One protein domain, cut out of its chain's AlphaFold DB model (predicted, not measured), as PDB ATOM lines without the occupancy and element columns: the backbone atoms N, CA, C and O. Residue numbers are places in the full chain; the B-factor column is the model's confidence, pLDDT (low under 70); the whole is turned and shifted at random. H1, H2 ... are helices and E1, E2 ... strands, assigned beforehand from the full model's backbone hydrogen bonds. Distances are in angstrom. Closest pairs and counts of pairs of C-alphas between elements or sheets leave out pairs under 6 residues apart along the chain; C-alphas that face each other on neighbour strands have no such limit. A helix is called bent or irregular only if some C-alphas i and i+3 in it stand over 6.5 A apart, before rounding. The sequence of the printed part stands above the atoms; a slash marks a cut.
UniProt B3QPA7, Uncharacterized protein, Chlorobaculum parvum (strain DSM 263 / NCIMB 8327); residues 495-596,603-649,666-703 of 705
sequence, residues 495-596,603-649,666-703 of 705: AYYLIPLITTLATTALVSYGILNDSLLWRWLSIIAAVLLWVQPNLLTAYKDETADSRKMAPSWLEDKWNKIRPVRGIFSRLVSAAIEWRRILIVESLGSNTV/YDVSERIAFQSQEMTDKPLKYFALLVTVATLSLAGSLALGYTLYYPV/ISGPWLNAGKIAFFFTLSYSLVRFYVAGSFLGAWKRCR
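This is residues 495 to 596, 603 to 649 and 666 to 703 of the 705 residues of an uncharacterized protein of Chlorobaculum parvum (strain DSM 263 / NCIMB 8327) (UniProt B3QPA7). Long helices lie roughly along one axis in a flat body: H2 and H5 follow one another nearly in line, H1 lies beside the place where their ends meet, H8 crosses H1 and H5, and H7 packs on H8. From that meeting place a side arm runs away from the long helices, out through E1 and H3 and back through H4 and E2, and residues 544 to 554 stick out at its far end. The printed part has 187 residues, in the order H1 H2 E1 H3 H4 E2 H5 H6 H7 H8, mostly helix, with one antiparallel sheet, E1 - E2. It is loose, with a radius of gyration of the C-alphas of 21.7 A, and spans 72 by 55 by 22 A.

H1, residues 495 to 516, begins with C-alpha 495 at (7.424, 20.513, -30.460) and is 31.4 A long; it is irregular, but only just, with C-alphas 496 and 499 6.9 A apart. H2 is residues 520 to 534, 21.9 A. E1 is residues 535 to 537, H3 539 to 547, H4 557 to 565 and E2 567 to 569. H5, residues 571 to 591, is 29.5 A long, from C-alpha 571 at (18.047, 10.121, -35.259). H6 is residues 605 to 613, H7 residues 619 to 646, 40.1 A, and H8 residues 669 to 700, 46.2 A, ending with C-alpha 700 at (-3.088, 6.945, -26.075).

H1, H2, H5 and H8 form a bundle, a group of helices in which each touches at least one of the others. H1 and H2 are a helical hairpin at a shallow tilt of 16 degrees; their closest C-alphas, of Gly 514 and Arg 523, are 3.7 A apart. Residues 495 to 503 of H1 touch H5, opposite ways at 4 degrees, closest at the C-alphas of Ala 495 and Ala 579, 5.1 A. H2 and H5 touch only at their ends, with the C-alphas of Trp 534 and Ser 573 5.0 A apart. E1 and E2 are antiparallel, with N 536 and O 568 2.9 A apart, within hydrogen-bond range. H3 and H4 touch at a steep tilt of 47 degrees, closest at the C-alphas of Leu 539 and Lys 564, 5.0 A. H5, the hub, also touches H6, closest at the C-alphas of Leu 591 and Gln 612, 6.2 A. H8 touches H5 at a steep tilt of 39 degrees, with the C-alphas of Ser 577 and Ser 694 6.1 A apart. H8 touches H1 at 37 degrees, only just steep, with the C-alphas of Thr 508 and Phe 680 5.3 A apart. H7 and H8 touch, opposite ways at a shallow tilt of 26 degrees, closest at the C-alphas of Ala 631 and Ser 685, 4.7 A. H7 is apart from H1 and H5. Every O i to N i+4 pair is within hydrogen-bond range in H3, H4, H5, H7 and H8; the figures are 16 of 18 in H1, 10 of 11 in H2 and 4 of 5 in H6.

The two C-alphas farthest apart, of Tyr 603 and Ser 667, are 72.0 A apart. Residues 597 to 602 and 650 to 665 are not printed, with C-alpha gaps of 14.0 A and 14.3 A. Of the links printed whole, none is long. The mean pLDDT of the printed part is 76.6; 44 residues are under 70, among them 549 to 555, 588 to 596 and 603 to 620.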
ATOM      1  N   ALA A 495       7.640  21.956 -30.542       82.12
ATOM      2  CA  ALA A 495       7.424  20.513 -30.460       82.12
ATOM      3  C   ALA A 495       6.798  19.929 -31.738       82.12
ATOM      4  O   ALA A 495       7.217  18.876 -32.216       82.12
ATOM      5  N   TYR A 496       5.813  20.620 -32.322       83.88
ATOM      6  CA  TYR A 496       4.995  20.059 -33.402       83.88
ATOM      7  C   TYR A 496       5.259  20.652 -34.787       83.88
ATOM      8  O   TYR A 496       4.753  20.114 -35.773       83.88
ATOM      9  N   TYR A 497       6.003  21.756 -34.905       86.06
ATOM     10  CA  TYR A 497       6.267  22.387 -36.204       86.06
ATOM     11  C   TYR A 497       7.750  22.539 -36.502       86.06
ATOM     12  O   TYR A 497       8.177  22.069 -37.546       86.06
ATOM     13  N   LEU A 498       8.528  23.184 -35.636       88.81
ATOM     14  CA  LEU A 498       9.892  23.588 -35.961       88.81
ATOM     15  C   LEU A 498      10.853  22.400 -36.004       88.81
ATOM     16  O   LEU A 498      11.553  22.247 -36.999       88.81
ATOM     17  N   ILE A 499      10.840  21.530 -34.989       87.25
ATOM     18  CA  ILE A 499      11.664  20.311 -34.998       87.25
ATOM     19  C   ILE A 499      11.300  19.415 -36.200       87.25
ATOM     20  O   ILE A 499      12.199  19.085 -36.976       87.25
ATOM     21  N   PRO A 500      10.012  19.099 -36.457       87.44
ATOM     22  CA  PRO A 500       9.608  18.393 -37.678       87.44
ATOM     23  C   PRO A 500       9.982  19.101 -38.989       87.44
ATOM     24  O   PRO A 500      10.308  18.452 -39.981       87.44
ATOM     25  N   LEU A 501       9.938  20.434 -39.034       86.62
ATOM     26  CA  LEU A 501      10.324  21.197 -40.220       86.62
ATOM     27  C   LEU A 501      11.828  21.095 -40.478       86.62
ATOM     28  O   LEU A 501      12.228  20.892 -41.617       86.62
ATOM     29  N   ILE A 502      12.658  21.191 -39.437       88.62
ATOM     30  CA  ILE A 502      14.112  21.041 -39.556       88.62
ATOM     31  C   ILE A 502      14.457  19.640 -40.076       88.62
ATOM     32  O   ILE A 502      15.232  19.521 -41.025       88.62
ATOM     33  N   THR A 503      13.842  18.584 -39.529       89.38
ATOM     34  CA  THR A 503      14.071  17.213 -40.022       89.38
ATOM     35  C   THR A 503      13.569  17.032 -41.454       89.38
ATOM     36  O   THR A 503      14.238  16.382 -42.258       89.38
ATOM     37  N   THR A 504      12.452  17.668 -41.820       86.06
ATOM     38  CA  THR A 504      11.953  17.707 -43.204       86.06
ATOM     39  C   THR A 504      12.947  18.380 -44.148       86.06
ATOM     40  O   THR A 504      13.262  17.819 -45.197       86.06
ATOM     41  N   LEU A 505      13.444  19.568 -43.797       87.50
ATOM     42  CA  LEU A 505      14.378  20.339 -44.619       87.50
ATOM     43  C   LEU A 505      15.681  19.569 -44.831       87.50
ATOM     44  O   LEU A 505      16.141  19.451 -45.964       87.50
ATOM     45  N   ALA A 506      16.229  18.975 -43.771       89.62
ATOM     46  CA  ALA A 506      17.434  18.160 -43.865       89.62
ATOM     47  C   ALA A 506      17.219  16.900 -44.724       89.62
ATOM     48  O   ALA A 506      18.046  16.587 -45.579       89.62
ATOM     49  N   THR A 507      16.080  16.215 -44.563       90.12
ATOM     50  CA  THR A 507      15.711  15.056 -45.398       90.12
ATOM     51  C   THR A 507      15.584  15.460 -46.868       90.12
ATOM     52  O   THR A 507      16.154  14.814 -47.744       90.12
ATOM     53  N   THR A 508      14.898  16.573 -47.134       86.44
ATOM     54  CA  THR A 508      14.703  17.116 -48.483       86.44
ATOM     55  C   THR A 508      16.031  17.472 -49.131       86.44
ATOM     56  O   THR A 508      16.243  17.135 -50.294       86.44
ATOM     57  N   ALA A 509      16.928  18.130 -48.393       86.50
ATOM     58  CA  ALA A 509      18.244  18.508 -48.885       86.50
ATOM     59  C   ALA A 509      19.062  17.275 -49.291       86.50
ATOM     60  O   ALA A 509      19.627  17.262 -50.379       86.50
ATOM     61  N   LEU A 510      19.066  16.216 -48.472       89.75
ATOM     62  CA  LEU A 510      19.788  14.972 -48.768       89.75
ATOM     63  C   LEU A 510      19.212  14.223 -49.974       89.75
ATOM     64  O   LEU A 510      19.965  13.804 -50.851       89.75
ATOM     65  N   VAL A 511      17.885  14.081 -50.045       87.62
ATOM     66  CA  VAL A 511      17.218  13.408 -51.170       87.62
ATOM     67  C   VAL A 511      17.410  14.200 -52.463       87.62
ATOM     68  O   VAL A 511      17.776  13.626 -53.487       87.62
ATOM     69  N   SER A 512      17.232  15.523 -52.412       83.69
ATOM     70  CA  SER A 512      17.417  16.398 -53.573       83.69
ATOM     71  C   SER A 512      18.863  16.394 -54.044       83.69
ATOM     72  O   SER A 512      19.104  16.239 -55.237       83.69
ATOM     73  N   TYR A 513      19.826  16.501 -53.121       87.94
ATOM     74  CA  TYR A 513      21.243  16.393 -53.450       87.94
ATOM     75  C   TYR A 513      21.539  15.050 -54.110       87.94
ATOM     76  O   TYR A 513      22.153  15.036 -55.166       87.94
ATOM     77  N   GLY A 514      21.040  13.936 -53.563       89.06
ATOM     78  CA  GLY A 514      21.248  12.622 -54.162       89.06
ATOM     79  C   GLY A 514      20.715  12.539 -55.598       89.06
ATOM     80  O   GLY A 514      21.429  12.132 -56.511       89.06
ATOM     81  N   ILE A 515      19.477  12.971 -55.826       84.19
ATOM     82  CA  ILE A 515      18.814  12.865 -57.135       84.19
ATOM     83  C   ILE A 515      19.431  13.797 -58.179       84.19
ATOM     84  O   ILE A 515      19.521  13.419 -59.347       84.19
ATOM     85  N   LEU A 516      19.854  14.991 -57.766       84.69
ATOM     86  CA  LEU A 516      20.496  15.970 -58.643       84.69
ATOM     87  C   LEU A 516      21.988  15.696 -58.856       84.69
ATOM     88  O   LEU A 516      22.585  16.314 -59.731       84.69
ATOM     89  N   ASN A 517      22.600  14.797 -58.083       87.12
ATOM     90  CA  ASN A 517      23.996  14.437 -58.275       87.12
ATOM     91  C   ASN A 517      24.153  13.532 -59.503       87.12
ATOM     92  O   ASN A 517      23.476  12.502 -59.631       87.12
ATOM     93  N   ASP A 518      25.087  13.891 -60.379       88.56
ATOM     94  CA  ASP A 518      25.446  13.092 -61.551       88.56
ATOM     95  C   ASP A 518      26.201  11.814 -61.162       88.56
ATOM     96  O   ASP A 518      26.111  10.790 -61.839       88.56
ATOM     97  N   SER A 519      26.910  11.833 -60.031       94.56
ATOM     98  CA  SER A 519      27.593  10.655 -59.509       94.56
ATOM     99  C   SER A 519      26.594   9.672 -58.902       94.56
ATOM    100  O   SER A 519      25.959   9.944 -57.880       94.56
ATOM    101  N   LEU A 520      26.522   8.476 -59.492       90.56
ATOM    102  CA  LEU A 520      25.699   7.370 -58.998       90.56
ATOM    103  C   LEU A 520      26.028   7.011 -57.539       90.56
ATOM    104  O   LEU A 520      25.125   6.726 -56.756       90.56
ATOM    105  N   LEU A 521      27.312   7.061 -57.164       90.19
ATOM    106  CA  LEU A 521      27.762   6.775 -55.803       90.19
ATOM    107  C   LEU A 521      27.170   7.779 -54.807       90.19
ATOM    108  O   LEU A 521      26.523   7.379 -53.842       90.19
ATOM    109  N   TRP A 522      27.346   9.080 -55.057       89.19
ATOM    110  CA  TRP A 522      26.830  10.126 -54.170       89.19
ATOM    111  C   TRP A 522      25.304  10.167 -54.143       89.19
ATOM    112  O   TRP A 522      24.725  10.390 -53.083       89.19
ATOM    113  N   ARG A 523      24.652   9.860 -55.271       91.31
ATOM    114  CA  ARG A 523      23.199   9.691 -55.342       91.31
ATOM    115  C   ARG A 523      22.695   8.674 -54.328       91.31
ATOM    116  O   ARG A 523      21.837   8.997 -53.506       91.31
ATOM    117  N   TRP A 524      23.242   7.461 -54.370       93.31
ATOM    118  CA  TRP A 524      22.830   6.402 -53.457       93.31
ATOM    119  C   TRP A 524      23.249   6.684 -52.021       93.31
ATOM    120  O   TRP A 524      22.427   6.508 -51.126       93.31
ATOM    121  N   LEU A 525      24.465   7.187 -51.786       91.69
ATOM    122  CA  LEU A 525      24.932   7.528 -50.440       91.69
ATOM    123  C   LEU A 525      24.014   8.540 -49.749       91.69
ATOM    124  O   LEU A 525      23.660   8.343 -48.590       91.69
ATOM    125  N   SER A 526      23.586   9.596 -50.441       89.75
ATOM    126  CA  SER A 526      22.730  10.625 -49.840       89.75
ATOM    127  C   SER A 526      21.297  10.151 -49.606       89.75
ATOM    128  O   SER A 526      20.712  10.485 -48.577       89.75
ATOM    129  N   ILE A 527      20.746   9.322 -50.500       88.69
ATOM    130  CA  ILE A 527      19.430   8.697 -50.297       88.69
ATOM    131  C   ILE A 527      19.484   7.710 -49.128       88.69
ATOM    132  O   ILE A 527      18.624   7.752 -48.249       88.69
ATOM    133  N   ILE A 528      20.512   6.858 -49.074       91.69
ATOM    134  CA  ILE A 528      20.726   5.921 -47.966       91.69
ATOM    135  C   ILE A 528      20.898   6.695 -46.659       91.69
ATOM    136  O   ILE A 528      20.249   6.354 -45.679       91.69
ATOM    137  N   ALA A 529      21.687   7.771 -46.639       90.94
ATOM    138  CA  ALA A 529      21.835   8.624 -45.462       90.94
ATOM    139  C   ALA A 529      20.491   9.218 -45.009       90.94
ATOM    140  O   ALA A 529      20.177   9.175 -43.822       90.94
ATOM    141  N   ALA A 530      19.663   9.711 -45.938       91.31
ATOM    142  CA  ALA A 530      18.327  10.214 -45.620       91.31
ATOM    143  C   ALA A 530      17.442   9.128 -44.987       91.31
ATOM    144  O   ALA A 530      16.789   9.385 -43.977       91.31
ATOM    145  N   VAL A 531      17.457   7.905 -45.528       90.69
ATOM    146  CA  VAL A 531      16.721   6.764 -44.959       90.69
ATOM    147  C   VAL A 531      17.270   6.396 -43.580       90.69
ATOM    148  O   VAL A 531      16.491   6.275 -42.638       90.69
ATOM    149  N   LEU A 532      18.595   6.299 -43.429       88.50
ATOM    150  CA  LEU A 532      19.266   5.959 -42.172       88.50
ATOM    151  C   LEU A 532      19.022   6.989 -41.064       88.50
ATOM    152  O   LEU A 532      19.003   6.635 -39.888       88.50
ATOM    153  N   LEU A 533      18.775   8.257 -41.398       88.81
ATOM    154  CA  LEU A 533      18.383   9.263 -40.408       88.81
ATOM    155  C   LEU A 533      16.982   9.011 -39.832       88.81
ATOM    156  O   LEU A 533      16.719   9.396 -38.695       88.81
ATOM    157  N   TRP A 534      16.093   8.328 -40.554       91.12
ATOM    158  CA  TRP A 534      14.751   7.970 -40.078       91.12
ATOM    159  C   TRP A 534      14.663   6.551 -39.523       91.12
ATOM    160  O   TRP A 534      13.973   6.319 -38.524       91.12
ATOM    161  N   VAL A 535      15.366   5.611 -40.151       89.88
ATOM    162  CA  VAL A 535      15.322   4.180 -39.865       89.88
ATOM    163  C   VAL A 535      16.737   3.624 -39.923       89.88
ATOM    164  O   VAL A 535      17.325   3.534 -40.995       89.88
ATOM    165  N   GLN A 536      17.277   3.228 -38.777       86.00
ATOM    166  CA  GLN A 536      18.577   2.564 -38.712       86.00
ATOM    167  C   GLN A 536      18.371   1.054 -38.601       86.00
ATOM    168  O   GLN A 536      17.432   0.622 -37.932       86.00
ATOM    169  N   PRO A 537      19.222   0.225 -39.219       84.12
ATOM    170  CA  PRO A 537      19.280  -1.182 -38.858       84.12
ATOM    171  C   PRO A 537      19.810  -1.304 -37.421       84.12
ATOM    172  O   PRO A 537      20.661  -0.519 -36.997       84.12
ATOM    173  N   ASN A 538      19.345  -2.293 -36.665       81.31
ATOM    174  CA  ASN A 538      19.760  -2.527 -35.276       81.31
ATOM    175  C   ASN A 538      21.185  -3.115 -35.138       81.31
ATOM    176  O   ASN A 538      21.496  -3.777 -34.151       81.31
ATOM    177  N   LEU A 539      22.056  -2.893 -36.129       78.12
ATOM    178  CA  LEU A 539      23.391  -3.490 -36.218       78.12
ATOM    179  C   LEU A 539      24.286  -3.091 -35.042       78.12
ATOM    180  O   LEU A 539      24.990  -3.939 -34.513       78.12
ATOM    181  N   LEU A 540      24.241  -1.824 -34.614       67.75
ATOM    182  CA  LEU A 540      25.070  -1.327 -33.509       67.75
ATOM    183  C   LEU A 540      24.669  -1.933 -32.161       67.75
ATOM    184  O   LEU A 540      25.540  -2.308 -31.385       67.75
ATOM    185  N   THR A 541      23.367  -2.044 -31.886       69.19
ATOM    186  CA  THR A 541      22.876  -2.676 -30.653       69.19
ATOM    187  C   THR A 541      23.201  -4.161 -30.655       69.19
ATOM    188  O   THR A 541      23.749  -4.656 -29.684       69.19
ATOM    189  N   ALA A 542      22.954  -4.852 -31.771       70.44
ATOM    190  CA  ALA A 542      23.255  -6.272 -31.883       70.44
ATOM    191  C   ALA A 542      24.761  -6.564 -31.775       70.44
ATOM    192  O   ALA A 542      25.142  -7.534 -31.137       70.44
ATOM    193  N   TYR A 543      25.617  -5.707 -32.338       70.94
ATOM    194  CA  TYR A 543      27.065  -5.812 -32.154       70.94
ATOM    195  C   TYR A 543      27.467  -5.592 -30.690       70.94
ATOM    196  O   TYR A 543      28.271  -6.348 -30.154       70.94
ATOM    197  N   LYS A 544      26.877  -4.595 -30.011       69.31
ATOM    198  CA  LYS A 544      27.098  -4.391 -28.571       69.31
ATOM    199  C   LYS A 544      26.678  -5.623 -27.765       69.31
ATOM    200  O   LYS A 544      27.457  -6.060 -26.924       69.31
ATOM    201  N   ASP A 545      25.522  -6.207 -28.070       72.25
ATOM    202  CA  ASP A 545      25.016  -7.425 -27.426       72.25
ATOM    203  C   ASP A 545      25.926  -8.643 -27.676       72.25
ATOM    204  O   ASP A 545      26.099  -9.459 -26.777       72.25
ATOM    205  N   GLU A 546      26.547  -8.756 -28.858       74.06
ATOM    206  CA  GLU A 546      27.544  -9.799 -29.161       74.06
ATOM    207  C   GLU A 546      28.856  -9.614 -28.391       74.06
ATOM    208  O   GLU A 546      29.487 -10.595 -27.999       74.06
ATOM    209  N   THR A 547      29.290  -8.366 -28.195       72.88
ATOM    210  CA  THR A 547      30.535  -8.054 -27.472       72.88
ATOM    211  C   THR A 547      30.375  -8.049 -25.954       72.88
ATOM    212  O   THR A 547      31.357  -8.233 -25.235       72.88
ATOM    213  N   ALA A 548      29.158  -7.835 -25.450       70.06
ATOM    214  CA  ALA A 548      28.855  -7.929 -24.033       70.06
ATOM    215  C   ALA A 548      28.815  -9.413 -23.646       70.06
ATOM    216  O   ALA A 548      27.943 -10.143 -24.109       70.06
ATOM    217  N   ASP A 549      29.762  -9.838 -22.803       56.56
ATOM    218  CA  ASP A 549      30.096 -11.220 -22.405       56.56
ATOM    219  C   ASP A 549      28.973 -11.938 -21.615       56.56
ATOM    220  O   ASP A 549      29.135 -12.442 -20.501       56.56
ATOM    221  N   SER A 550      27.763 -11.945 -22.168       52.72
ATOM    222  CA  SER A 550      26.573 -12.510 -21.564       52.72
ATOM    223  C   SER A 550      26.323 -13.889 -22.162       52.72
ATOM    224  O   SER A 550      25.844 -14.045 -23.282       52.72
ATOM    225  N   ARG A 551      26.628 -14.928 -21.375       54.31
ATOM    226  CA  ARG A 551      26.298 -16.345 -21.636       54.31
ATOM    227  C   ARG A 551      24.783 -16.610 -21.607       54.31
ATOM    228  O   ARG A 551      24.318 -17.544 -20.955       54.31
ATOM    229  N   LYS A 552      23.976 -15.767 -22.248       57.78
ATOM    230  CA  LYS A 552      22.556 -16.039 -22.464       57.78
ATOM    231  C   LYS A 552      22.449 -17.015 -23.632       57.78
ATOM    232  O   LYS A 552      23.181 -16.894 -24.609       57.78
ATOM    233  N   MET A 553      21.585 -18.021 -23.482       59.66
ATOM    234  CA  MET A 553      21.312 -19.041 -24.500       59.66
ATOM    235  C   MET A 553      21.213 -18.399 -25.884       59.66
ATOM    236  O   MET A 553      20.418 -17.476 -26.068       59.66
ATOM    237  N   ALA A 554      22.036 -18.877 -26.820       59.38
ATOM    238  CA  ALA A 554      22.106 -18.326 -28.163       59.38
ATOM    239  C   ALA A 554      20.702 -18.355 -28.798       59.38
ATOM    240  O   ALA A 554      20.129 -19.445 -28.924       59.38
ATOM    241  N   PRO A 555      20.123 -17.197 -29.168       68.50
ATOM    242  CA  PRO A 555      18.892 -17.174 -29.943       68.50
ATOM    243  C   PRO A 555      19.097 -17.947 -31.248       68.50
ATOM    244  O   PRO A 555      20.225 -18.122 -31.721       68.50
ATOM    245  N   SER A 556      18.010 -18.436 -31.846       81.25
ATOM    246  CA  SER A 556      18.121 -19.137 -33.125       81.25
ATOM    247  C   SER A 556      18.806 -18.232 -34.162       81.25
ATOM    248  O   SER A 556      18.558 -17.027 -34.208       81.25
ATOM    249  N   TRP A 557      19.671 -18.788 -35.019       80.12
ATOM    250  CA  TRP A 557      20.418 -18.017 -36.033       80.12
ATOM    251  C   TRP A 557      19.516 -17.128 -36.915       80.12
ATOM    252  O   TRP A 557      19.935 -16.063 -37.373       80.12
ATOM    253  N   LEU A 558      18.263 -17.549 -37.132       78.00
ATOM    254  CA  LEU A 558      17.248 -16.767 -37.840       78.00
ATOM    255  C   LEU A 558      16.761 -15.563 -37.023       78.00
ATOM    256  O   LEU A 558      16.683 -14.464 -37.571       78.00
ATOM    257  N   GLU A 559      16.455 -15.743 -35.738       78.19
ATOM    258  CA  GLU A 559      16.060 -14.638 -34.854       78.19
ATOM    259  C   GLU A 559      17.196 -13.640 -34.661       78.19
ATOM    260  O   GLU A 559      16.948 -12.440 -34.692       78.19
ATOM    261  N   ASP A 560      18.437 -14.108 -34.540       77.56
ATOM    262  CA  ASP A 560      19.613 -13.248 -34.414       77.56
ATOM    263  C   ASP A 560      19.813 -12.363 -35.661       77.56
ATOM    264  O   ASP A 560      19.874 -11.132 -35.574       77.56
ATOM    265  N   LYS A 561      19.790 -12.962 -36.861       81.56
ATOM    266  CA  LYS A 561      19.857 -12.197 -38.116       81.56
ATOM    267  C   LYS A 561      18.687 -11.234 -38.282       81.56
ATOM    268  O   LYS A 561      18.883 -10.108 -38.741       81.56
ATOM    269  N   TRP A 562      17.478 -11.658 -37.925       80.88
ATOM    270  CA  TRP A 562      16.306 -10.796 -38.017       80.88
ATOM    271  C   TRP A 562      16.384  -9.632 -37.027       80.88
ATOM    272  O   TRP A 562      16.110  -8.494 -37.400       80.88
ATOM    273  N   ASN A 563      16.841  -9.878 -35.798       77.38
ATOM    274  CA  ASN A 563      17.019  -8.852 -34.774       77.38
ATOM    275  C   ASN A 563      18.087  -7.821 -35.152       77.38
ATOM    276  O   ASN A 563      17.908  -6.645 -34.839       77.38
ATOM    277  N   LYS A 564      19.137  -8.225 -35.880       78.19
ATOM    278  CA  LYS A 564      20.171  -7.336 -36.448       78.19
ATOM    279  C   LYS A 564      19.641  -6.409 -37.542       78.19
ATOM    280  O   LYS A 564      20.020  -5.241 -37.608       78.19
ATOM    281  N   ILE A 565      18.762  -6.923 -38.403       80.88
ATOM    282  CA  ILE A 565      18.210  -6.180 -39.550       80.88
ATOM    283  C   ILE A 565      16.940  -5.414 -39.160       80.88
ATOM    284  O   ILE A 565      16.523  -4.502 -39.877       80.88
ATOM    285  N   ARG A 566      16.336  -5.740 -38.008       82.81
ATOM    286  CA  ARG A 566      15.105  -5.109 -37.538       82.81
ATOM    287  C   ARG A 566      15.272  -3.585 -37.541       82.81
ATOM    288  O   ARG A 566      16.179  -3.068 -36.887       82.81
ATOM    289  N   PRO A 567      14.408  -2.854 -38.261       85.19
ATOM    290  CA  PRO A 567      14.497  -1.408 -38.317       85.19
ATOM    291  C   PRO A 567      14.225  -0.816 -36.932       85.19
ATOM    292  O   PRO A 567      13.178  -1.059 -36.329       85.19
ATOM    293  N   VAL A 568      15.165  -0.015 -36.442       85.88
ATOM    294  CA  VAL A 568      15.019   0.835 -35.260       85.88
ATOM    295  C   VAL A 568      14.880   2.293 -35.682       85.88
ATOM    296  O   VAL A 568      15.212   2.689 -36.802       85.88
ATOM    297  N   ARG A 569      14.360   3.128 -34.782       85.00
ATOM    298  CA  ARG A 569      14.213   4.565 -35.042       85.00
ATOM    299  C   ARG A 569      15.594   5.191 -35.254       85.00
ATOM    300  O   ARG A 569      16.441   5.091 -34.366       85.00
ATOM    301  N   GLY A 570      15.793   5.847 -36.394       87.06
ATOM    302  CA  GLY A 570      16.953   6.701 -36.648       87.06
ATOM    303  C   GLY A 570      16.858   8.040 -35.913       87.06
ATOM    304  O   GLY A 570      15.856   8.335 -35.260       87.06
ATOM    305  N   ILE A 571      17.899   8.865 -36.014       85.81
ATOM    306  CA  ILE A 571      18.047  10.121 -35.259       85.81
ATOM    307  C   ILE A 571      16.875  11.094 -35.462       85.81
ATOM    308  O   ILE A 571      16.365  11.625 -34.482       85.81
ATOM    309  N   PHE A 572      16.389  11.315 -36.688       89.44
ATOM    310  CA  PHE A 572      15.251  12.215 -36.943       89.44
ATOM    311  C   PHE A 572      13.948  11.676 -36.354       89.44
ATOM    312  O   PHE A 572      13.177  12.428 -35.761       89.44
ATOM    313  N   SER A 573      13.740  10.363 -36.456       87.62
ATOM    314  CA  SER A 573      12.607   9.665 -35.846       87.62
ATOM    315  C   SER A 573      12.654   9.791 -34.318       87.62
ATOM    316  O   SER A 573      11.654  10.144 -33.692       87.62
ATOM    317  N   ARG A 574      13.833   9.603 -33.709       84.38
ATOM    318  CA  ARG A 574      14.045   9.811 -32.270       84.38
ATOM    319  C   ARG A 574      13.846  11.264 -31.869       84.38
ATOM    320  O   ARG A 574      13.123  11.490 -30.918       84.38
ATOM    321  N   LEU A 575      14.384  12.235 -32.606       84.12
ATOM    322  CA  LEU A 575      14.255  13.660 -32.293       84.12
ATOM    323  C   LEU A 575      12.794  14.129 -32.339       84.12
ATOM    324  O   LEU A 575      12.329  14.784 -31.412       84.12
ATOM    325  N   VAL A 576      12.051  13.765 -33.389       86.50
ATOM    326  CA  VAL A 576      10.625  14.111 -33.505       86.50
ATOM    327  C   VAL A 576       9.809  13.396 -32.430       86.50
ATOM    328  O   VAL A 576       8.988  14.028 -31.767       86.50
ATOM    329  N   SER A 577      10.046  12.098 -32.216       82.69
ATOM    330  CA  SER A 577       9.358  11.357 -31.158       82.69
ATOM    331  C   SER A 577       9.699  11.901 -29.774       82.69
ATOM    332  O   SER A 577       8.801  11.967 -28.948       82.69
ATOM    333  N   ALA A 578      10.950  12.277 -29.516       79.25
ATOM    334  CA  ALA A 578      11.403  12.832 -28.248       79.25
ATOM    335  C   ALA A 578      10.800  14.213 -28.022       79.25
ATOM    336  O   ALA A 578      10.319  14.459 -26.934       79.25
ATOM    337  N   ALA A 579      10.719  15.079 -29.036       83.50
ATOM    338  CA  ALA A 579      10.061  16.379 -28.913       83.50
ATOM    339  C   ALA A 579       8.574  16.252 -28.533       83.50
ATOM    340  O   ALA A 579       8.079  16.978 -27.672       83.50
ATOM    341  N   ILE A 580       7.864  15.307 -29.157       82.00
ATOM    342  CA  ILE A 580       6.452  15.026 -28.864       82.00
ATOM    343  C   ILE A 580       6.303  14.378 -27.486       82.00
ATOM    344  O   ILE A 580       5.415  14.752 -26.723       82.00
ATOM    345  N   GLU A 581       7.170  13.419 -27.164       77.75
ATOM    346  CA  GLU A 581       7.146  12.714 -25.887       77.75
ATOM    347  C   GLU A 581       7.541  13.624 -24.727       77.75
ATOM    348  O   GLU A 581       6.919  13.552 -23.680       77.75
ATOM    349  N   TRP A 582       8.501  14.527 -24.919       75.75
ATOM    350  CA  TRP A 582       8.868  15.545 -23.936       75.75
ATOM    351  C   TRP A 582       7.693  16.463 -23.706       75.75
ATOM    352  O   TRP A 582       7.320  16.682 -22.568       75.75
ATOM    353  N   ARG A 583       7.050  16.947 -24.775       81.50
ATOM    354  CA  ARG A 583       5.849  17.767 -24.628       81.50
ATOM    355  C   ARG A 583       4.766  17.035 -23.833       81.50
ATOM    356  O   ARG A 583       4.126  17.653 -22.994       81.50
ATOM    357  N   ARG A 584       4.583  15.732 -24.073       78.25
ATOM    358  CA  ARG A 584       3.658  14.880 -23.314       78.25
ATOM    359  C   ARG A 584       4.054  14.789 -21.842       78.25
ATOM    360  O   ARG A 584       3.203  15.020 -20.995       78.25
ATOM    361  N   ILE A 585       5.307  14.428 -21.564       68.25
ATOM    362  CA  ILE A 585       5.845  14.285 -20.208       68.25
ATOM    363  C   ILE A 585       5.667  15.603 -19.470       68.25
ATOM    364  O   ILE A 585       4.988  15.611 -18.466       68.25
ATOM    365  N   LEU A 586       6.119  16.714 -20.045       71.75
ATOM    366  CA  LEU A 586       5.982  18.051 -19.475       71.75
ATOM    367  C   LEU A 586       4.529  18.436 -19.165       71.75
ATOM    368  O   LEU A 586       4.267  19.021 -18.126       71.75
ATOM    369  N   ILE A 587       3.569  18.079 -20.027       70.44
ATOM    370  CA  ILE A 587       2.143  18.297 -19.731       70.44
ATOM    371  C   ILE A 587       1.695  17.432 -18.546       70.44
ATOM    372  O   ILE A 587       1.026  17.937 -17.653       70.44
ATOM    373  N   VAL A 588       2.036  16.142 -18.533       68.00
ATOM    374  CA  VAL A 588       1.665  15.227 -17.439       68.00
ATOM    375  C   VAL A 588       2.296  15.673 -16.121       68.00
ATOM    376  O   VAL A 588       1.597  15.768 -15.121       68.00
ATOM    377  N   GLU A 589       3.582  16.006 -16.152       66.88
ATOM    378  CA  GLU A 589       4.349  16.555 -15.036       66.88
ATOM    379  C   GLU A 589       3.742  17.877 -14.546       66.88
ATOM    380  O   GLU A 589       3.630  18.076 -13.349       66.88
ATOM    381  N   SER A 590       3.266  18.752 -15.441       67.69
ATOM    382  CA  SER A 590       2.626  20.028 -15.069       67.69
ATOM    383  C   SER A 590       1.208  19.915 -14.503       67.69
ATOM    384  O   SER A 590       0.705  20.884 -13.940       67.69
ATOM    385  N   LEU A 591       0.527  18.789 -14.739       66.12
ATOM    386  CA  LEU A 591      -0.832  18.540 -14.241       66.12
ATOM    387  C   LEU A 591      -0.819  18.048 -12.788       66.12
ATOM    388  O   LEU A 591      -1.794  18.241 -12.060       66.12
ATOM    389  N   GLY A 592       0.275  17.392 -12.403       60.91
ATOM    390  CA  GLY A 592       0.448  16.723 -11.125       60.91
ATOM    391  C   GLY A 592      -0.580  15.618 -10.823       60.91
ATOM    392  O   GLY A 592      -1.452  15.291 -11.631       60.91
ATOM    393  N   SER A 593      -0.511  15.045  -9.619       48.59
ATOM    394  CA  SER A 593      -1.454  14.066  -9.063       48.59
ATOM    395  C   SER A 593      -2.755  14.693  -8.567       48.59
ATOM    396  O   SER A 593      -3.586  14.000  -7.983       48.59
ATOM    397  N   ASN A 594      -2.969  15.992  -8.795       44.03
ATOM    398  CA  ASN A 594      -4.135  16.753  -8.329       44.03
ATOM    399  C   ASN A 594      -5.461  16.357  -9.012       44.03
ATOM    400  O   ASN A 594      -6.461  17.056  -8.896       44.03
ATOM    401  N   THR A 595      -5.512  15.193  -9.663       41.69
ATOM    402  CA  THR A 595      -6.753  14.481  -9.985       41.69
ATOM    403  C   THR A 595      -7.351  13.740  -8.786       41.69
ATOM    404  O   THR A 595      -8.260  12.941  -8.996       41.69
ATOM    405  N   VAL A 596      -6.872  13.944  -7.548       38.09
ATOM    406  CA  VAL A 596      -7.562  13.408  -6.363       38.09
ATOM    407  C   VAL A 596      -8.951  14.052  -6.307       38.09
ATOM    408  O   VAL A 596      -9.045  15.262  -6.090       38.09
ATOM    409  N   TYR A 603     -14.449  24.685  -3.183       39.72
ATOM    410  CA  TYR A 603     -13.700  25.736  -3.886       39.72
ATOM    411  C   TYR A 603     -12.899  25.204  -5.073       39.72
ATOM    412  O   TYR A 603     -12.175  24.224  -4.952       39.72
ATOM    413  N   ASP A 604     -13.097  25.886  -6.202       47.22
ATOM    414  CA  ASP A 604     -12.270  26.227  -7.374       47.22
ATOM    415  C   ASP A 604     -10.993  25.456  -7.791       47.22
ATOM    416  O   ASP A 604     -10.262  25.863  -8.696       47.22
ATOM    417  N   VAL A 605     -10.748  24.268  -7.246       42.75
ATOM    418  CA  VAL A 605      -9.818  23.272  -7.805       42.75
ATOM    419  C   VAL A 605     -10.200  22.960  -9.263       42.75
ATOM    420  O   VAL A 605      -9.343  22.655 -10.095       42.75
ATOM    421  N   SER A 606     -11.479  23.143  -9.608       39.50
ATOM    422  CA  SER A 606     -11.992  23.115 -10.973       39.50
ATOM    423  C   SER A 606     -11.381  24.166 -11.904       39.50
ATOM    424  O   SER A 606     -11.132  23.796 -13.047       39.50
ATOM    425  N   GLU A 607     -11.088  25.413 -11.503       42.19
ATOM    426  CA  GLU A 607     -10.405  26.371 -12.399       42.19
ATOM    427  C   GLU A 607      -8.935  25.996 -12.617       42.19
ATOM    428  O   GLU A 607      -8.464  25.995 -13.762       42.19
ATOM    429  N   ARG A 608      -8.228  25.583 -11.554       42.44
ATOM    430  CA  ARG A 608      -6.822  25.145 -11.634       42.44
ATOM    431  C   ARG A 608      -6.672  23.934 -12.573       42.44
ATOM    432  O   ARG A 608      -5.822  23.937 -13.467       42.44
ATOM    433  N   ILE A 609      -7.581  22.959 -12.469       43.78
ATOM    434  CA  ILE A 609      -7.662  21.793 -13.364       43.78
ATOM    435  C   ILE A 609      -8.183  22.180 -14.763       43.78
ATOM    436  O   ILE A 609      -7.691  21.661 -15.771       43.78
ATOM    437  N   ALA A 610      -9.148  23.098 -14.887       40.53
ATOM    438  CA  ALA A 610      -9.744  23.472 -16.175       40.53
ATOM    439  C   ALA A 610      -8.751  24.168 -17.119       40.53
ATOM    440  O   ALA A 610      -8.837  23.978 -18.333       40.53
ATOM    441  N   PHE A 611      -7.782  24.932 -16.611       42.19
ATOM    442  CA  PHE A 611      -6.778  25.594 -17.458       42.19
ATOM    443  C   PHE A 611      -5.617  24.678 -17.872       42.19
ATOM    444  O   PHE A 611      -5.120  24.773 -19.004       42.19
ATOM    445  N   GLN A 612      -5.200  23.753 -17.003       48.00
ATOM    446  CA  GLN A 612      -4.133  22.804 -17.321       48.00
ATOM    447  C   GLN A 612      -4.635  21.647 -18.208       48.00
ATOM    448  O   GLN A 612      -3.943  21.246 -19.146       48.00
ATOM    449  N   SER A 613      -5.882  21.192 -18.017       46.31
ATOM    450  CA  SER A 613      -6.504  20.094 -18.780       46.31
ATOM    451  C   SER A 613      -6.963  20.460 -20.200       46.31
ATOM    452  O   SER A 613      -7.207  19.567 -21.016       46.31
ATOM    453  N   GLN A 614      -7.038  21.750 -20.551       48.78
ATOM    454  CA  GLN A 614      -7.589  22.217 -21.834       48.78
ATOM    455  C   GLN A 614      -6.874  21.668 -23.085       48.78
ATOM    456  O   GLN A 614      -7.475  21.629 -24.164       48.78
ATOM    457  N   GLU A 615      -5.603  21.260 -22.991       50.78
ATOM    458  CA  GLU A 615      -4.892  20.609 -24.103       50.78
ATOM    459  C   GLU A 615      -5.257  19.124 -24.262       50.78
ATOM    460  O   GLU A 615      -5.116  18.599 -25.364       50.78
ATOM    461  N   MET A 616      -5.770  18.464 -23.215       47.94
ATOM    462  CA  MET A 616      -6.012  17.016 -23.173       47.94
ATOM    463  C   MET A 616      -7.495  16.621 -23.262       47.94
ATOM    464  O   MET A 616      -7.781  15.520 -23.734       47.94
ATOM    465  N   THR A 617      -8.435  17.500 -22.891       55.03
ATOM    466  CA  THR A 617      -9.859  17.133 -22.763       55.03
ATOM    467  C   THR A 617     -10.672  17.191 -24.061       55.03
ATOM    468  O   THR A 617     -11.504  16.318 -24.243       55.03
ATOM    469  N   ASP A 618     -10.393  18.094 -25.018       53.94
ATOM    470  CA  ASP A 618     -11.113  18.122 -26.326       53.94
ATOM    471  C   ASP A 618     -10.364  18.783 -27.504       53.94
ATOM    472  O   ASP A 618     -10.607  18.503 -28.684       53.94
ATOM    473  N   LYS A 619      -9.382  19.645 -27.222       60.69
ATOM    474  CA  LYS A 619      -8.529  20.262 -28.251       60.69
ATOM    475  C   LYS A 619      -7.531  19.313 -28.955       60.69
ATOM    476  O   LYS A 619      -7.194  19.628 -30.102       60.69
ATOM    477  N   PRO A 620      -7.059  18.178 -28.389       65.25
ATOM    478  CA  PRO A 620      -6.012  17.391 -29.037       65.25
ATOM    479  C   PRO A 620      -6.541  16.619 -30.248       65.25
ATOM    480  O   PRO A 620      -5.824  16.494 -31.235       65.25
ATOM    481  N   LEU A 621      -7.809  16.191 -30.237       71.44
ATOM    482  CA  LEU A 621      -8.466  15.576 -31.397       71.44
ATOM    483  C   LEU A 621      -8.622  16.570 -32.555       71.44
ATOM    484  O   LEU A 621      -8.301  16.235 -33.693       71.44
ATOM    485  N   LYS A 622      -9.027  17.816 -32.267       79.69
ATOM    486  CA  LYS A 622      -9.084  18.893 -33.275       79.69
ATOM    487  C   LYS A 622      -7.702  19.189 -33.856       79.69
ATOM    488  O   LYS A 622      -7.552  19.355 -35.063       79.69
ATOM    489  N   TYR A 623      -6.683  19.225 -33.001       74.44
ATOM    490  CA  TYR A 623      -5.307  19.457 -33.422       74.44
ATOM    491  C   TYR A 623      -4.730  18.288 -34.235       74.44
ATOM    492  O   TYR A 623      -4.079  18.505 -35.256       74.44
ATOM    493  N   PHE A 624      -5.018  17.048 -33.840       79.62
ATOM    494  CA  PHE A 624      -4.671  15.849 -34.598       79.62
ATOM    495  C   PHE A 624      -5.351  15.840 -35.971       79.62
ATOM    496  O   PHE A 624      -4.679  15.638 -36.980       79.62
ATOM    497  N   ALA A 625      -6.652  16.139 -36.030       84.56
ATOM    498  CA  ALA A 625      -7.386  16.262 -37.286       84.56
ATOM    499  C   ALA A 625      -6.767  17.333 -38.196       84.56
ATOM    500  O   ALA A 625      -6.604  17.101 -39.395       84.56
ATOM    501  N   LEU A 626      -6.341  18.470 -37.633       85.06
ATOM    502  CA  LEU A 626      -5.616  19.503 -38.371       85.06
ATOM    503  C   LEU A 626      -4.272  18.986 -38.912       85.06
ATOM    504  O   LEU A 626      -3.987  19.177 -40.092       85.06
ATOM    505  N   LEU A 627      -3.465  18.304 -38.090       81.44
ATOM    506  CA  LEU A 627      -2.184  17.723 -38.518       81.44
ATOM    507  C   LEU A 627      -2.363  16.720 -39.665       81.44
ATOM    508  O   LEU A 627      -1.624  16.789 -40.647       81.44
ATOM    509  N   VAL A 628      -3.353  15.829 -39.561       86.25
ATOM    510  CA  VAL A 628      -3.687  14.850 -40.606       86.25
ATOM    511  C   VAL A 628      -4.179  15.552 -41.870       86.25
ATOM    512  O   VAL A 628      -3.716  15.231 -42.958       86.25
ATOM    513  N   THR A 629      -5.050  16.556 -41.746       87.81
ATOM    514  CA  THR A 629      -5.559  17.320 -42.895       87.81
ATOM    515  C   THR A 629      -4.422  18.010 -43.647       87.81
ATOM    516  O   THR A 629      -4.322  17.880 -44.866       87.81
ATOM    517  N   VAL A 630      -3.515  18.690 -42.935       85.31
ATOM    518  CA  VAL A 630      -2.341  19.330 -43.549       85.31
ATOM    519  C   VAL A 630      -1.428  18.295 -44.212       85.31
ATOM    520  O   VAL A 630      -0.934  18.552 -45.311       85.31
ATOM    521  N   ALA A 631      -1.217  17.130 -43.590       84.06
ATOM    522  CA  ALA A 631      -0.418  16.049 -44.168       84.06
ATOM    523  C   ALA A 631      -1.030  15.524 -45.477       84.06
ATOM    524  O   ALA A 631      -0.331  15.412 -46.482       84.06
ATOM    525  N   THR A 632      -2.341  15.273 -45.490       87.50
ATOM    526  CA  THR A 632      -3.079  14.784 -46.661       87.50
ATOM    527  C   THR A 632      -3.084  15.800 -47.800       87.50
ATOM    528  O   THR A 632      -2.816  15.432 -48.941       87.50
ATOM    529  N   LEU A 633      -3.328  17.083 -47.509       88.31
ATOM    530  CA  LEU A 633      -3.283  18.147 -48.520       88.31
ATOM    531  C   LEU A 633      -1.876  18.315 -49.107       88.31
ATOM    532  O   LEU A 633      -1.724  18.455 -50.319       88.31
ATOM    533  N   SER A 634      -0.843  18.249 -48.261       82.62
ATOM    534  CA  SER A 634       0.553  18.315 -48.709       82.62
ATOM    535  C   SER A 634       0.914  17.111 -49.587       82.62
ATOM    536  O   SER A 634       1.610  17.266 -50.594       82.62
ATOM    537  N   LEU A 635       0.398  15.920 -49.259       87.50
ATOM    538  CA  LEU A 635       0.622  14.707 -50.042       87.50
ATOM    539  C   LEU A 635      -0.070  14.809 -51.403       87.50
ATOM    540  O   LEU A 635       0.563  14.540 -52.418       87.50
ATOM    541  N   ALA A 636      -1.327  15.258 -51.436       87.75
ATOM    542  CA  ALA A 636      -2.061  15.490 -52.678       87.75
ATOM    543  C   ALA A 636      -1.342  16.505 -53.581       87.75
ATOM    544  O   ALA A 636      -1.158  16.246 -54.769       87.75
ATOM    545  N   GLY A 637      -0.853  17.614 -53.012       86.44
ATOM    546  CA  GLY A 637      -0.042  18.595 -53.736       86.44
ATOM    547  C   GLY A 637       1.263  18.004 -54.279       86.44
ATOM    548  O   GLY A 637       1.623  18.257 -55.425       86.44
ATOM    549  N   SER A 638       1.930  17.151 -53.495       84.69
ATOM    550  CA  SER A 638       3.133  16.431 -53.935       84.69
ATOM    551  C   SER A 638       2.829  15.501 -55.101       84.69
ATOM    552  O   SER A 638       3.543  15.526 -56.094       84.69
ATOM    553  N   LEU A 639       1.762  14.704 -55.011       87.12
ATOM    554  CA  LEU A 639       1.355  13.776 -56.065       87.12
ATOM    555  C   LEU A 639       0.984  14.512 -57.354       87.12
ATOM    556  O   LEU A 639       1.417  14.095 -58.425       87.12
ATOM    557  N   ALA A 640       0.255  15.627 -57.259       86.19
ATOM    558  CA  ALA A 640      -0.066  16.466 -58.410       86.19
ATOM    559  C   ALA A 640       1.204  17.034 -59.064       86.19
ATOM    560  O   ALA A 640       1.374  16.938 -60.276       86.19
ATOM    561  N   LEU A 641       2.132  17.562 -58.261       83.25
ATOM    562  CA  LEU A 641       3.379  18.132 -58.760       83.25
ATOM    563  C   LEU A 641       4.297  17.051 -59.362       83.25
ATOM    564  O   LEU A 641       4.854  17.241 -60.441       83.25
ATOM    565  N   GLY A 642       4.375  15.877 -58.734       84.50
ATOM    566  CA  GLY A 642       5.057  14.702 -59.276       84.50
ATOM    567  C   GLY A 642       4.453  14.245 -60.603       84.50
ATOM    568  O   GLY A 642       5.192  14.030 -61.559       84.50
ATOM    569  N   TYR A 643       3.123  14.181 -60.703       84.31
ATOM    570  CA  TYR A 643       2.426  13.874 -61.953       84.31
ATOM    571  C   TYR A 643       2.787  14.884 -63.052       84.31
ATOM    572  O   TYR A 643       3.187  14.479 -64.136       84.31
ATOM    573  N   THR A 644       2.769  16.189 -62.758       82.19
ATOM    574  CA  THR A 644       3.136  17.217 -63.751       82.19
ATOM    575  C   THR A 644       4.606  17.192 -64.182       82.19
ATOM    576  O   THR A 644       4.912  17.584 -65.303       82.19
ATOM    577  N   LEU A 645       5.519  16.756 -63.306       81.62
ATOM    578  CA  LEU A 645       6.962  16.749 -63.576       81.62
ATOM    579  C   LEU A 645       7.455  15.460 -64.240       81.62
ATOM    580  O   LEU A 645       8.464  15.496 -64.942       81.62
ATOM    581  N   TYR A 646       6.800  14.329 -63.968       77.81
ATOM    582  CA  TYR A 646       7.295  12.999 -64.335       77.81
ATOM    583  C   TYR A 646       6.379  12.222 -65.274       77.81
ATOM    584  O   TYR A 646       6.844  11.234 -65.839       77.81
ATOM    585  N   TYR A 647       5.116  12.615 -65.450       77.69
ATOM    586  CA  TYR A 647       4.267  11.984 -66.453       77.69
ATOM    587  C   TYR A 647       4.607  12.597 -67.820       77.69
ATOM    588  O   TYR A 647       4.328  13.781 -68.032       77.69
ATOM    589  N   PRO A 648       5.256  11.852 -68.740       57.53
ATOM    590  CA  PRO A 648       5.460  12.344 -70.089       57.53
ATOM    591  C   PRO A 648       4.083  12.581 -70.702       57.53
ATOM    592  O   PRO A 648       3.196  11.730 -70.627       57.53
ATOM    593  N   VAL A 649       3.886  13.764 -71.275       52.41
ATOM    594  CA  VAL A 649       2.695  14.077 -72.060       52.41
ATOM    595  C   VAL A 649       2.760  13.239 -73.342       52.41
ATOM    596  O   VAL A 649       3.150  13.727 -74.389       52.41
ATOM    597  N   ILE A 666      12.046  23.977 -70.897       52.19
ATOM    598  CA  ILE A 666      12.499  24.135 -69.506       52.19
ATOM    599  C   ILE A 666      13.487  23.008 -69.172       52.19
ATOM    600  O   ILE A 666      13.281  22.177 -68.293       52.19
ATOM    601  N   SER A 667      14.600  22.979 -69.900       56.47
ATOM    602  CA  SER A 667      15.825  22.350 -69.422       56.47
ATOM    603  C   SER A 667      16.600  23.409 -68.637       56.47
ATOM    604  O   SER A 667      16.736  24.549 -69.080       56.47
ATOM    605  N   GLY A 668      17.035  23.077 -67.421       70.94
ATOM    606  CA  GLY A 668      17.806  23.995 -66.582       70.94
ATOM    607  C   GLY A 668      17.245  24.213 -65.169       70.94
ATOM    608  O   GLY A 668      16.518  23.362 -64.648       70.94
ATOM    609  N   PRO A 669      17.597  25.340 -64.516       79.12
ATOM    610  CA  PRO A 669      17.379  25.580 -63.084       79.12
ATOM    611  C   PRO A 669      15.935  25.397 -62.596       79.12
ATOM    612  O   PRO A 669      15.720  24.928 -61.481       79.12
ATOM    613  N   TRP A 670      14.943  25.709 -63.433       79.12
ATOM    614  CA  TRP A 670      13.520  25.611 -63.094       79.12
ATOM    615  C   TRP A 670      13.024  24.171 -62.934       79.12
ATOM    616  O   TRP A 670      12.244  23.899 -62.023       79.12
ATOM    617  N   LEU A 671      13.512  23.229 -63.749       80.94
ATOM    618  CA  LEU A 671      13.183  21.810 -63.590       80.94
ATOM    619  C   LEU A 671      13.772  21.262 -62.284       80.94
ATOM    620  O   LEU A 671      13.116  20.508 -61.569       80.94
ATOM    621  N   ASN A 672      14.993  21.682 -61.941       81.75
ATOM    622  CA  ASN A 672      15.624  21.316 -60.674       81.75
ATOM    623  C   ASN A 672      14.874  21.922 -59.483       81.75
ATOM    624  O   ASN A 672      14.634  21.219 -58.506       81.75
ATOM    625  N   ALA A 673      14.427  23.176 -59.581       83.88
ATOM    626  CA  ALA A 673      13.581  23.802 -58.568       83.88
ATOM    627  C   ALA A 673      12.243  23.060 -58.397       83.88
ATOM    628  O   ALA A 673      11.839  22.793 -57.268       83.88
ATOM    629  N   GLY A 674      11.595  22.654 -59.497       84.06
ATOM    630  CA  GLY A 674      10.382  21.833 -59.466       84.06
ATOM    631  C   GLY A 674      10.603  20.483 -58.778       84.06
ATOM    632  O   GLY A 674       9.839  20.108 -57.892       84.06
ATOM    633  N   LYS A 675      11.698  19.784 -59.103       81.00
ATOM    634  CA  LYS A 675      12.085  18.531 -58.430       81.00
ATOM    635  C   LYS A 675      12.354  18.738 -56.938       81.00
ATOM    636  O   LYS A 675      11.876  17.959 -56.122       81.00
ATOM    637  N   ILE A 676      13.074  19.793 -56.556       83.44
ATOM    638  CA  ILE A 676      13.313  20.121 -55.140       83.44
ATOM    639  C   ILE A 676      11.984  20.399 -54.424       83.44
ATOM    640  O   ILE A 676      11.761  19.884 -53.330       83.44
ATOM    641  N   ALA A 677      11.079  21.158 -55.051       85.56
ATOM    642  CA  ALA A 677       9.755  21.439 -54.505       85.56
ATOM    643  C   ALA A 677       8.936  20.155 -54.301       85.56
ATOM    644  O   ALA A 677       8.347  19.986 -53.236       85.56
ATOM    645  N   PHE A 678       8.971  19.218 -55.256       86.31
ATOM    646  CA  PHE A 678       8.347  17.895 -55.131       86.31
ATOM    647  C   PHE A 678       8.842  17.137 -53.898       86.31
ATOM    648  O   PHE A 678       8.048  16.682 -53.072       86.31
ATOM    649  N   PHE A 679      10.164  17.004 -53.755       82.94
ATOM    650  CA  PHE A 679      10.745  16.262 -52.637       82.94
ATOM    651  C   PHE A 679      10.511  16.963 -51.307       82.94
ATOM    652  O   PHE A 679      10.322  16.281 -50.300       82.94
ATOM    653  N   PHE A 680      10.466  18.297 -51.300       86.19
ATOM    654  CA  PHE A 680      10.103  19.062 -50.118       86.19
ATOM    655  C   PHE A 680       8.676  18.752 -49.672       86.19
ATOM    656  O   PHE A 680       8.470  18.361 -48.524       86.19
ATOM    657  N   THR A 681       7.691  18.877 -50.567       83.12
ATOM    658  CA  THR A 681       6.286  18.644 -50.215       83.12
ATOM    659  C   THR A 681       6.048  17.186 -49.823       83.12
ATOM    660  O   THR A 681       5.329  16.924 -48.854       83.12
ATOM    661  N   LEU A 682       6.702  16.232 -50.502       86.62
ATOM    662  CA  LEU A 682       6.580  14.808 -50.191       86.62
ATOM    663  C   LEU A 682       7.181  14.494 -48.819       86.62
ATOM    664  O   LEU A 682       6.505  13.908 -47.970       86.62
ATOM    665  N   SER A 683       8.419  14.933 -48.572       80.12
ATOM    666  CA  SER A 683       9.091  14.745 -47.282       80.12
ATOM    667  C   SER A 683       8.288  15.392 -46.159       80.12
ATOM    668  O   SER A 683       8.040  14.756 -45.138       80.12
ATOM    669  N   TYR A 684       7.799  16.618 -46.363       85.75
ATOM    670  CA  TYR A 684       6.974  17.327 -45.387       85.75
ATOM    671  C   TYR A 684       5.714  16.539 -45.024       85.75
ATOM    672  O   TYR A 684       5.387  16.401 -43.847       85.75
ATOM    673  N   SER A 685       5.039  15.965 -46.020       85.06
ATOM    674  CA  SER A 685       3.840  15.145 -45.813       85.06
ATOM    675  C   SER A 685       4.138  13.899 -44.983       85.06
ATOM    676  O   SER A 685       3.445  13.628 -44.003       85.06
ATOM    677  N   LEU A 686       5.204  13.168 -45.327       87.38
ATOM    678  CA  LEU A 686       5.623  11.962 -44.607       87.38
ATOM    679  C   LEU A 686       5.996  12.271 -43.152       87.38
ATOM    680  O   LEU A 686       5.536  11.590 -42.234       87.38
ATOM    681  N   VAL A 687       6.762  13.342 -42.924       85.38
ATOM    682  CA  VAL A 687       7.108  13.794 -41.572       85.38
ATOM    683  C   VAL A 687       5.859  14.204 -40.793       85.38
ATOM    684  O   VAL A 687       5.743  13.885 -39.611       85.38
ATOM    685  N   ARG A 688       4.881  14.854 -41.431       84.31
ATOM    686  CA  ARG A 688       3.614  15.225 -40.783       84.31
ATOM    687  C   ARG A 688       2.778  14.017 -40.380       84.31
ATOM    688  O   ARG A 688       2.269  14.004 -39.259       84.31
ATOM    689  N   PHE A 689       2.682  12.991 -41.225       88.12
ATOM    690  CA  PHE A 689       2.046  11.729 -40.842       88.12
ATOM    691  C   PHE A 689       2.778  11.059 -39.674       88.12
ATOM    692  O   PHE A 689       2.130  10.582 -38.743       88.12
ATOM    693  N   TYR A 690       4.114  11.093 -39.664       86.56
ATOM    694  CA  TYR A 690       4.906  10.586 -38.543       86.56
ATOM    695  C   TYR A 690       4.639  11.358 -37.239       86.56
ATOM    696  O   TYR A 690       4.460  10.744 -36.185       86.56
ATOM    697  N   VAL A 691       4.563  12.693 -37.298       83.62
ATOM    698  CA  VAL A 691       4.195  13.548 -36.155       83.62
ATOM    699  C   VAL A 691       2.801  13.189 -35.648       83.62
ATOM    700  O   VAL A 691       2.631  12.998 -34.448       83.62
ATOM    701  N   ALA A 692       1.816  13.049 -36.540       84.38
ATOM    702  CA  ALA A 692       0.452  12.678 -36.170       84.38
ATOM    703  C   ALA A 692       0.401  11.290 -35.506       84.38
ATOM    704  O   ALA A 692      -0.195  11.141 -34.440       84.38
ATOM    705  N   GLY A 693       1.074  10.288 -36.079       84.25
ATOM    706  CA  GLY A 693       1.156   8.941 -35.506       84.25
ATOM    707  C   GLY A 693       1.853   8.916 -34.142       84.25
ATOM    708  O   GLY A 693       1.363   8.284 -33.207       84.25
ATOM    709  N   SER A 694       2.955   9.656 -33.999       80.31
ATOM    710  CA  SER A 694       3.687   9.790 -32.732       80.31
ATOM    711  C   SER A 694       2.855  10.502 -31.670       80.31
ATOM    712  O   SER A 694       2.806  10.050 -30.529       80.31
ATOM    713  N   PHE A 695       2.146  11.570 -32.050       79.44
ATOM    714  CA  PHE A 695       1.210  12.277 -31.181       79.44
ATOM    715  C   PHE A 695       0.076  11.363 -30.717       79.44
ATOM    716  O   PHE A 695      -0.215  11.321 -29.530       79.44
ATOM    717  N   LEU A 696      -0.527  10.583 -31.617       81.06
ATOM    718  CA  LEU A 696      -1.585   9.640 -31.257       81.06
ATOM    719  C   LEU A 696      -1.074   8.550 -30.301       81.06
ATOM    720  O   LEU A 696      -1.765   8.197 -29.350       81.06
ATOM    721  N   GLY A 697       0.138   8.034 -30.527       80.19
ATOM    722  CA  GLY A 697       0.776   7.065 -29.631       80.19
ATOM    723  C   GLY A 697       1.107   7.647 -28.252       80.19
ATOM    724  O   GLY A 697       0.918   6.981 -27.236       80.19
ATOM    725  N   ALA A 698       1.565   8.898 -28.202       72.00
ATOM    726  CA  ALA A 698       1.749   9.662 -26.972       72.00
ATOM    727  C   ALA A 698       0.411   9.875 -26.239       72.00
ATOM    728  O   ALA A 698       0.294   9.532 -25.068       72.00
ATOM    729  N   TRP A 699      -0.615  10.349 -26.945       73.94
ATOM    730  CA  TRP A 699      -1.944  10.621 -26.398       73.94
ATOM    731  C   TRP A 699      -2.634   9.365 -25.854       73.94
ATOM    732  O   TRP A 699      -3.182   9.400 -24.757       73.94
ATOM    733  N   LYS A 700      -2.545   8.227 -26.558       76.56
ATOM    734  CA  LYS A 700      -3.088   6.945 -26.075       76.56
ATOM    735  C   LYS A 700      -2.484   6.509 -24.738       76.56
ATOM    736  O   LYS A 700      -3.193   5.911 -23.946       76.56
ATOM    737  N   ARG A 701      -1.210   6.825 -24.479       70.44
ATOM    738  CA  ARG A 701      -0.538   6.526 -23.200       70.44
ATOM    739  C   ARG A 701      -0.925   7.473 -22.060       70.44
ATOM    740  O   ARG A 701      -0.586   7.192 -20.922       70.44
ATOM    741  N   CYS A 702      -1.572   8.598 -22.367       60.41
ATOM    742  CA  CYS A 702      -2.025   9.583 -21.383       60.41
ATOM    743  C   CYS A 702      -3.476   9.406 -20.959       60.41
ATOM    744  O   CYS A 702      -3.882  10.054 -20.002       60.41
ATOM    745  N   ARG A 703      -4.270   8.591 -21.664       62.25
ATOM    746  CA  ARG A 703      -5.601   8.263 -21.163       62.25
ATOM    747  C   ARG A 703      -5.423   7.383 -19.924       62.25
ATOM    748  O   ARG A 703      -4.813   6.323 -20.071       62.25
TER     749      ARG A 703